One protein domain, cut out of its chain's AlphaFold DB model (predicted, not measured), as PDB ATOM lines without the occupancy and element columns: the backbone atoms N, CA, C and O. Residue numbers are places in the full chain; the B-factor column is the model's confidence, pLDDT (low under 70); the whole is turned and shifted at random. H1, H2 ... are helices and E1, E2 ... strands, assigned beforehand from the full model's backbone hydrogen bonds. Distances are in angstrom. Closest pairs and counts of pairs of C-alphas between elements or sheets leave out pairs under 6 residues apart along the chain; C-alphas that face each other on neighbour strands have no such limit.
ATOM      1  N   VAL A  27       4.059  11.561  -2.530       92.75
ATOM      2  CA  VAL A  27       4.158  12.702  -3.432       92.75
ATOM      3  C   VAL A  27       5.627  12.891  -3.756       92.75
ATOM      4  O   VAL A  27       6.433  13.124  -2.855       92.75
ATOM      5  N   GLU A  28       5.976  12.748  -5.030       94.94
ATOM      6  CA  GLU A  28       7.342  12.962  -5.498       94.94
ATOM      7  C   GLU A  28       7.686  14.453  -5.482       94.94
ATOM      8  O   GLU A  28       6.941  15.285  -6.000       94.94
ATOM      9  N   ILE A  29       8.839  14.779  -4.904       94.75
ATOM     10  CA  ILE A  29       9.414  16.119  -4.893       94.75
ATOM     11  C   ILE A  29      10.651  16.092  -5.784       94.75
ATOM     12  O   ILE A  29      11.683  15.531  -5.428       94.75
ATOM     13  N   GLN A  30      10.551  16.723  -6.954       93.75
ATOM     14  CA  GLN A  30      11.624  16.724  -7.957       93.75
ATOM     15  C   GLN A  30      12.828  17.608  -7.581       93.75
ATOM     16  O   GLN A  30      13.828  17.627  -8.290       93.75
ATOM     17  N   SER A  31      12.754  18.340  -6.465       93.50
ATOM     18  CA  SER A  31      13.848  19.164  -5.951       93.50
ATOM     19  C   SER A  31      14.344  18.627  -4.613       93.50
ATOM     20  O   SER A  31      13.634  18.688  -3.608       93.50
ATOM     21  N   ALA A  32      15.595  18.162  -4.590       92.56
ATOM     22  CA  ALA A  32      16.275  17.740  -3.365       92.56
ATOM     23  C   ALA A  32      16.347  18.871  -2.321       92.56
ATOM     24  O   ALA A  32      16.212  18.616  -1.127       92.56
ATOM     25  N   ILE A  33      16.502  20.122  -2.773       93.69
ATOM     26  CA  ILE A  33      16.547  21.301  -1.898       93.69
ATOM     27  C   ILE A  33      15.191  21.499  -1.218       93.69
ATOM     28  O   ILE A  33      15.129  21.520   0.005       93.69
ATOM     29  N   LEU A  34      14.097  21.541  -1.992       93.81
ATOM     30  CA  LEU A  34      12.749  21.718  -1.430       93.81
ATOM     31  C   LEU A  34      12.363  20.561  -0.504       93.81
ATOM     32  O   LEU A  34      11.694  20.762   0.507       93.81
ATOM     33  N   PHE A  35      12.796  19.345  -0.835       95.00
ATOM     34  CA  PHE A  35      12.608  18.186   0.025       95.00
ATOM     35  C   PHE A  35      13.319  18.359   1.375       95.00
ATOM     36  O   PHE A  35      12.699  18.162   2.420       95.00
ATOM     37  N   ALA A  36      14.592  18.770   1.371       93.81
ATOM     38  CA  ALA A  36      15.356  19.032   2.591       93.81
ATOM     39  C   ALA A  36      14.755  20.175   3.423       93.81
ATOM     40  O   ALA A  36      14.587  20.023   4.631       93.81
ATOM     41  N   GLU A  37      14.395  21.293   2.786       93.31
ATOM     42  CA  GLU A  37      13.782  22.451   3.448       93.31
ATOM     43  C   GLU A  37      12.454  22.079   4.113       93.31
ATOM     44  O   GLU A  37      12.188  22.456   5.258       93.31
ATOM     45  N   TYR A  38      11.632  21.280   3.431       92.38
ATOM     46  CA  TYR A  38      10.382  20.799   3.998       92.38
ATOM     47  C   TYR A  38      10.621  19.919   5.230       92.38
ATOM     48  O   TYR A  38      10.007  20.140   6.275       92.38
ATOM     49  N   LEU A  39      11.547  18.961   5.143       92.50
ATOM     50  CA  LEU A  39      11.923  18.116   6.276       92.50
ATOM     51  C   LEU A  39      12.440  18.945   7.460       92.50
ATOM     52  O   LEU A  39      12.024  18.715   8.598       92.50
ATOM     53  N   GLN A  40      13.251  19.968   7.194       92.75
ATOM     54  CA  GLN A  40      13.732  20.898   8.212       92.75
ATOM     55  C   GLN A  40      12.586  21.676   8.873       92.75
ATOM     56  O   GLN A  40      12.585  21.835  10.094       92.75
ATOM     57  N   SER A  41      11.575  22.100   8.106       90.19
ATOM     58  CA  SER A  41      10.381  22.768   8.646       90.19
ATOM     59  C   SER A  41       9.560  21.879   9.592       90.19
ATOM     60  O   SER A  41       8.855  22.387  10.465       90.19
ATOM     61  N   LEU A  42       9.681  20.554   9.447       88.38
ATOM     62  CA  LEU A  42       9.075  19.546  10.323       88.38
ATOM     63  C   LEU A  42       9.985  19.133  11.493       88.38
ATOM     64  O   LEU A  42       9.643  18.220  12.244       88.38
ATOM     65  N   GLY A  43      11.136  19.787  11.661       89.19
ATOM     66  CA  GLY A  43      12.092  19.503  12.730       89.19
ATOM     67  C   GLY A  43      13.074  18.369  12.423       89.19
ATOM     68  O   GLY A  43      13.854  18.001  13.300       89.19
ATOM     69  N   VAL A  44      13.088  17.832  11.197       89.75
ATOM     70  CA  VAL A  44      14.102  16.858  10.769       89.75
ATOM     71  C   VAL A  44      15.364  17.607  10.359       89.75
ATOM     72  O   VAL A  44      15.450  18.178   9.272       89.75
ATOM     73  N   GLN A  45      16.365  17.607  11.232       85.44
ATOM     74  CA  GLN A  45      17.651  18.233  10.940       85.44
ATOM     75  C   GLN A  45      18.595  17.260  10.230       85.44
ATOM     76  O   GLN A  45      18.593  16.068  10.523       85.44
ATOM     77  N   HIS A  46      19.422  17.789   9.323       79.56
ATOM     78  CA  HIS A  46      20.500  17.057   8.646       79.56
ATOM     79  C   HIS A  46      20.051  15.721   8.033       79.56
ATOM     80  O   HIS A  46      20.538  14.661   8.416       79.56
ATOM     81  N   THR A  47      19.133  15.766   7.062       83.88
ATOM     82  CA  THR A  47      18.733  14.559   6.320       83.88
ATOM     83  C   THR A  47      19.742  14.283   5.200       83.88
ATOM     84  O   THR A  47      19.782  15.066   4.250       83.88
ATOM     85  N   PRO A  48      20.546  13.202   5.258       86.62
ATOM     86  CA  PRO A  48      21.388  12.820   4.130       86.62
ATOM     87  C   PRO A  48      20.511  12.419   2.939       86.62
ATOM     88  O   PRO A  48      19.598  11.607   3.075       86.62
ATOM     89  N   LEU A  49      20.764  13.031   1.781       90.81
ATOM     90  CA  LEU A  49      20.000  12.832   0.540       90.81
ATOM     91  C   LEU A  49      20.786  12.052  -0.524       90.81
ATOM     92  O   LEU A  49      20.356  11.967  -1.668       90.81
ATOM     93  N   ASP A  50      21.936  11.494  -0.154       92.19
ATOM     94  CA  ASP A  50      22.867  10.751  -1.010       92.19
ATOM     95  C   ASP A  50      22.610   9.232  -1.031       92.19
ATOM     96  O   ASP A  50      23.212   8.493  -1.817       92.19
ATOM     97  N   ARG A  51      21.681   8.751  -0.199       92.88
ATOM     98  CA  ARG A  51      21.363   7.329  -0.045       92.88
ATOM     99  C   ARG A  51      19.871   7.076   0.086       92.88
ATOM    100  O   ARG A  51      19.095   7.963   0.430       92.88
ATOM    101  N   GLU A  52      19.484   5.832  -0.168       95.00
ATOM    102  CA  GLU A  52      18.132   5.369   0.128       95.00
ATOM    103  C   GLU A  52      17.901   5.352   1.636       95.00
ATOM    104  O   GLU A  52      18.750   4.883   2.397       95.00
ATOM    105  N   GLN A  53      16.755   5.873   2.064       93.69
ATOM    106  CA  GLN A  53      16.382   5.911   3.471       93.69
ATOM    107  C   GLN A  53      14.909   6.249   3.662       93.69
ATOM    108  O   GLN A  53      14.271   6.877   2.819       93.69
ATOM    109  N   GLU A  54      14.392   5.891   4.827       93.19
ATOM    110  CA  GLU A  54      13.101   6.349   5.317       93.19
ATOM    111  C   GLU A  54      13.320   7.360   6.446       93.19
ATOM    112  O   GLU A  54      14.231   7.219   7.262       93.19
ATOM    113  N   VAL A  55      12.494   8.401   6.481       92.12
ATOM    114  CA  VAL A  55      12.598   9.518   7.421       92.12
ATOM    115  C   VAL A  55      11.383   9.509   8.339       92.12
ATOM    116  O   VAL A  55      10.240   9.611   7.881       92.12
ATOM    117  N   TYR A  56      11.641   9.421   9.642       90.06
ATOM    118  CA  TYR A  56      10.631   9.356  10.694       90.06
ATOM    119  C   TYR A  56      10.796  10.515  11.683       90.06
ATOM    120  O   TYR A  56      11.916  10.899  12.010       90.06
ATOM    121  N   VAL A  57       9.681  11.033  12.199       87.12
ATOM    122  CA  VAL A  57       9.631  11.971  13.335       87.12
ATOM    123  C   VAL A  57       8.580  11.482  14.310       87.12
ATOM    124  O   VAL A  57       7.442  11.284  13.898       87.12
ATOM    125  N   GLN A  58       8.940  11.308  15.586       85.00
ATOM    126  CA  GLN A  58       8.012  10.845  16.634       85.00
ATOM    127  C   GLN A  58       7.221   9.596  16.186       85.00
ATOM    128  O   GLN A  58       5.993   9.589  16.197       85.00
ATOM    129  N   ASP A  59       7.936   8.591  15.663       84.38
ATOM    130  CA  ASP A  59       7.388   7.339  15.104       84.38
ATOM    131  C   ASP A  59       6.471   7.490  13.871       84.38
ATOM    132  O   ASP A  59       5.968   6.510  13.313       84.38
ATOM    133  N   ARG A  60       6.305   8.709  13.349       86.56
ATOM    134  CA  ARG A  60       5.577   8.983  12.110       86.56
ATOM    135  C   ARG A  60       6.535   9.006  10.926       86.56
ATOM    136  O   ARG A  60       7.368   9.898  10.808       86.56
ATOM    137  N   HIS A  61       6.366   8.072   9.995       89.31
ATOM    138  CA  HIS A  61       7.049   8.131   8.699       89.31
ATOM    139  C   HIS A  61       6.541   9.340   7.902       89.31
ATOM    140  O   HIS A  61       5.344   9.448   7.608       89.31
ATOM    141  N   LEU A  62       7.467  10.244   7.589       91.50
ATOM    142  CA  LEU A  62       7.225  11.491   6.875       91.50
ATOM    143  C   LEU A  62       7.620  11.404   5.408       91.50
ATOM    144  O   LEU A  62       6.916  11.949   4.560       91.50
ATOM    145  N   ALA A  63       8.743  10.753   5.114       94.00
ATOM    146  CA  ALA A  63       9.323  10.777   3.785       94.00
ATOM    147  C   ALA A  63      10.184   9.550   3.488       94.00
ATOM    148  O   ALA A  63      10.739   8.932   4.392       94.00
ATOM    149  N   THR A  64      10.356   9.243   2.208       94.50
ATOM    150  CA  THR A  64      11.264   8.201   1.729       94.50
ATOM    151  C   THR A  64      12.151   8.751   0.619       94.50
ATOM    152  O   THR A  64      11.679   9.444  -0.279       94.50
ATOM    153  N   VAL A  65      13.425   8.377   0.642       94.94
ATOM    154  CA  VAL A  65      14.366   8.513  -0.469       94.94
ATOM    155  C   VAL A  65      14.569   7.124  -1.073       94.94
ATOM    156  O   VAL A  65      14.937   6.192  -0.358       94.94
ATOM    157  N   ARG A  66      14.306   6.966  -2.373       94.00
ATOM    158  CA  ARG A  66      14.456   5.688  -3.095       94.00
ATOM    159  C   ARG A  66      15.342   5.855  -4.311       94.00
ATOM    160  O   ARG A  66      15.304   6.900  -4.949       94.00
ATOM    161  N   ARG A  67      16.064   4.806  -4.686       94.50
ATOM    162  CA  ARG A  67      16.796   4.730  -5.942       94.50
ATOM    163  C   ARG A  67      15.931   4.018  -6.973       94.50
ATOM    164  O   ARG A  67      15.623   2.838  -6.844       94.50
ATOM    165  N   ILE A  68      15.536   4.734  -8.016       92.88
ATOM    166  CA  ILE A  68      14.735   4.202  -9.118       92.88
ATOM    167  C   ILE A  68      15.534   4.389 -10.397       92.88
ATOM    168  O   ILE A  68      15.912   5.506 -10.727       92.88
ATOM    169  N   GLN A  69      15.824   3.287 -11.094       93.69
ATOM    170  CA  GLN A  69      16.639   3.296 -12.321       93.69
ATOM    171  C   GLN A  69      18.024   3.953 -12.137       93.69
ATOM    172  O   GLN A  69      18.582   4.520 -13.066       93.69
ATOM    173  N   GLY A  70      18.594   3.861 -10.930       92.81
ATOM    174  CA  GLY A  70      19.899   4.448 -10.602       92.81
ATOM    175  C   GLY A  70      19.841   5.884 -10.078       92.81
ATOM    176  O   GLY A  70      20.819   6.343  -9.493       92.81
ATOM    177  N   GLU A  71      18.696   6.557 -10.180       94.19
ATOM    178  CA  GLU A  71      18.509   7.930  -9.709       94.19
ATOM    179  C   GLU A  71      17.840   7.966  -8.337       94.19
ATOM    180  O   GLU A  71      16.905   7.208  -8.069       94.19
ATOM    181  N   LEU A  72      18.302   8.859  -7.458       95.00
ATOM    182  CA  LEU A  72      17.627   9.109  -6.188       95.00
ATOM    183  C   LEU A  72      16.393   9.976  -6.419       95.00
ATOM    184  O   LEU A  72      16.459  11.024  -7.057       95.00
ATOM    185  N   ARG A  73      15.272   9.526  -5.866       96.44
ATOM    186  CA  ARG A  73      13.979  10.195  -5.911       96.44
ATOM    187  C   ARG A  73      13.454  10.398  -4.502       96.44
ATOM    188  O   ARG A  73      13.600   9.527  -3.639       96.44
ATOM    189  N   PHE A  74      12.830  11.547  -4.295       95.75
ATOM    190  CA  PHE A  74      12.440  12.042  -2.984       95.75
ATOM    191  C   PHE A  74      10.924  12.068  -2.877       95.75
ATOM    192  O   PHE A  74      10.250  12.643  -3.728       95.75
ATOM    193  N   TYR A  75      10.378  11.453  -1.834       95.38
ATOM    194  CA  TYR A  75       8.939  11.299  -1.671       95.38
ATOM    195  C   TYR A  75       8.498  11.746  -0.290       95.38
ATOM    196  O   TYR A  75       9.020  11.266   0.714       95.38
ATOM    197  N   LEU A  76       7.490  12.608  -0.232       93.50
ATOM    198  CA  LEU A  76       6.785  12.941   1.000       93.50
ATOM    199  C   LEU A  76       5.544  12.071   1.125       93.50
ATOM    200  O   LEU A  76       4.841  11.815   0.148       93.50
ATOM    201  N   ARG A  77       5.224  11.640   2.339       91.12
ATOM    202  CA  ARG A  77       3.938  11.015   2.614       91.12
ATOM    203  C   ARG A  77       2.858  12.096   2.591       91.12
ATOM    204  O   ARG A  77       2.993  13.120   3.249       91.12
ATOM    205  N   ALA A  78       1.755  11.869   1.886       86.69
ATOM    206  CA  ALA A  78       0.689  12.861   1.725       86.69
ATOM    207  C   ALA A  78       0.101  13.319   3.066       86.69
ATOM    208  O   ALA A  78      -0.217  14.491   3.233       86.69
ATOM    209  N   ASN A  79       0.023  12.424   4.055       82.94
ATOM    210  CA  ASN A  79      -0.428  12.811   5.387       82.94
ATOM    211  C   ASN A  79       0.560  13.749   6.104       82.94
ATOM    212  O   ASN A  79       0.142  14.444   7.017       82.94
ATOM    213  N   ALA A  80       1.847  13.789   5.738       78.31
ATOM    214  CA  ALA A  80       2.794  14.763   6.275       78.31
ATOM    215  C   ALA A  80       2.462  16.175   5.767       78.31
ATOM    216  O   ALA A  80       2.587  17.137   6.517       78.31
ATOM    217  N   LEU A  81       1.955  16.286   4.532       76.94
ATOM    218  CA  LEU A  81       1.571  17.557   3.908       76.94
ATOM    219  C   LEU A  81       0.334  18.191   4.555       76.94
ATOM    220  O   LEU A  81       0.191  19.412   4.559       76.94
ATOM    221  N   THR A  82      -0.567  17.378   5.105       71.94
ATOM    222  CA  THR A  82      -1.760  17.866   5.796       71.94
ATOM    223  C   THR A  82      -1.408  18.239   7.238       71.94
ATOM    224  O   THR A  82      -1.285  17.358   8.091       71.94
TER     225      THR A  82
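This is residues 27 to 82 of the 84 residues of an uncharacterized protein of Aeromonas media (UniProt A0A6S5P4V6). A twisted sheet of four strands has one helix, H1, packed over one face, while its other face has no named helix over it. The hairpins of E2, E3 and E4 make most of the sheet, short E1 adds one edge beside E4, and the very short H2 sits beside the strands at the end of E4. The printed part has 56 residues, with two named helices and four named strands in the chain order E1, H1, E2, E3, E4, H2. The sheet runs E1, E4, E3, E2, antiparallel throughout, and the class is mixed, helices and strands. The whole is compact, with a radius of gyration of the C-alphas of 10.4 A and spans of 30 by 21 by 19 A.

E3, residues 60 to 68, is the longest strand at 23.6 A. E4, residues 71 to 77, measures 19.3 A, and E2, residues 53 to 57, measures 13.4 A. E1, residues 27 to 29, spans 6.4 A and begins at C-alpha 27, at (4.158, 12.702, -3.432). H1, residues 32 to 41, is 14.3 A long, with C-alpha 32 at (16.275, 17.740, -3.365). H2, residues 78 to 81, spans 5.3 A and ends at C-alpha 81, at (1.571, 17.557, 3.908).

E2, E3 and E4 form a meander, each strand the antiparallel neighbour of the one before. In the hairpin of E3 and E4, N 66 and O 73 are 2.9 A apart, within hydrogen-bond range. In the hairpin of E2 and E3, N 55 and O 63 are within that range at 2.8 A. Edge strand E1 is antiparallel to E4, at 131 degrees between directions, with N 29 and O 74 within range at 2.8 A. From edge to edge the strands' lines turn by 71 degrees. H1 is on the sheet, at a height over the sheet of 9.3 A, and lies over E4 and E3: two layers, a helix on one face of a sheet. It only just runs along the strands, at 28 degrees to E4 on the local plane. The closest C-alphas of H1 and E4 are those of Phe 35 and Phe 74, 6.8 A apart. H2 stands at the sheet's level, with a height of 3.5 A; its closest C-alpha pair with E3 is Ala 80 and Leu 62, 5.5 A. H1 and H2 are apart. Every O i to N i+4 pair of H1 is within hydrogen-bond range; H2 is too short for such a pair.

The two C-alphas farthest apart, those of Gln 58 and Gln 69, are 31.1 A from each other. The printed part has no cut. The link from H1 to E2, with 11 residues between them, is long; the other links are tight. The mean pLDDT of the printed part is 90.6, and no printed residue is under 70.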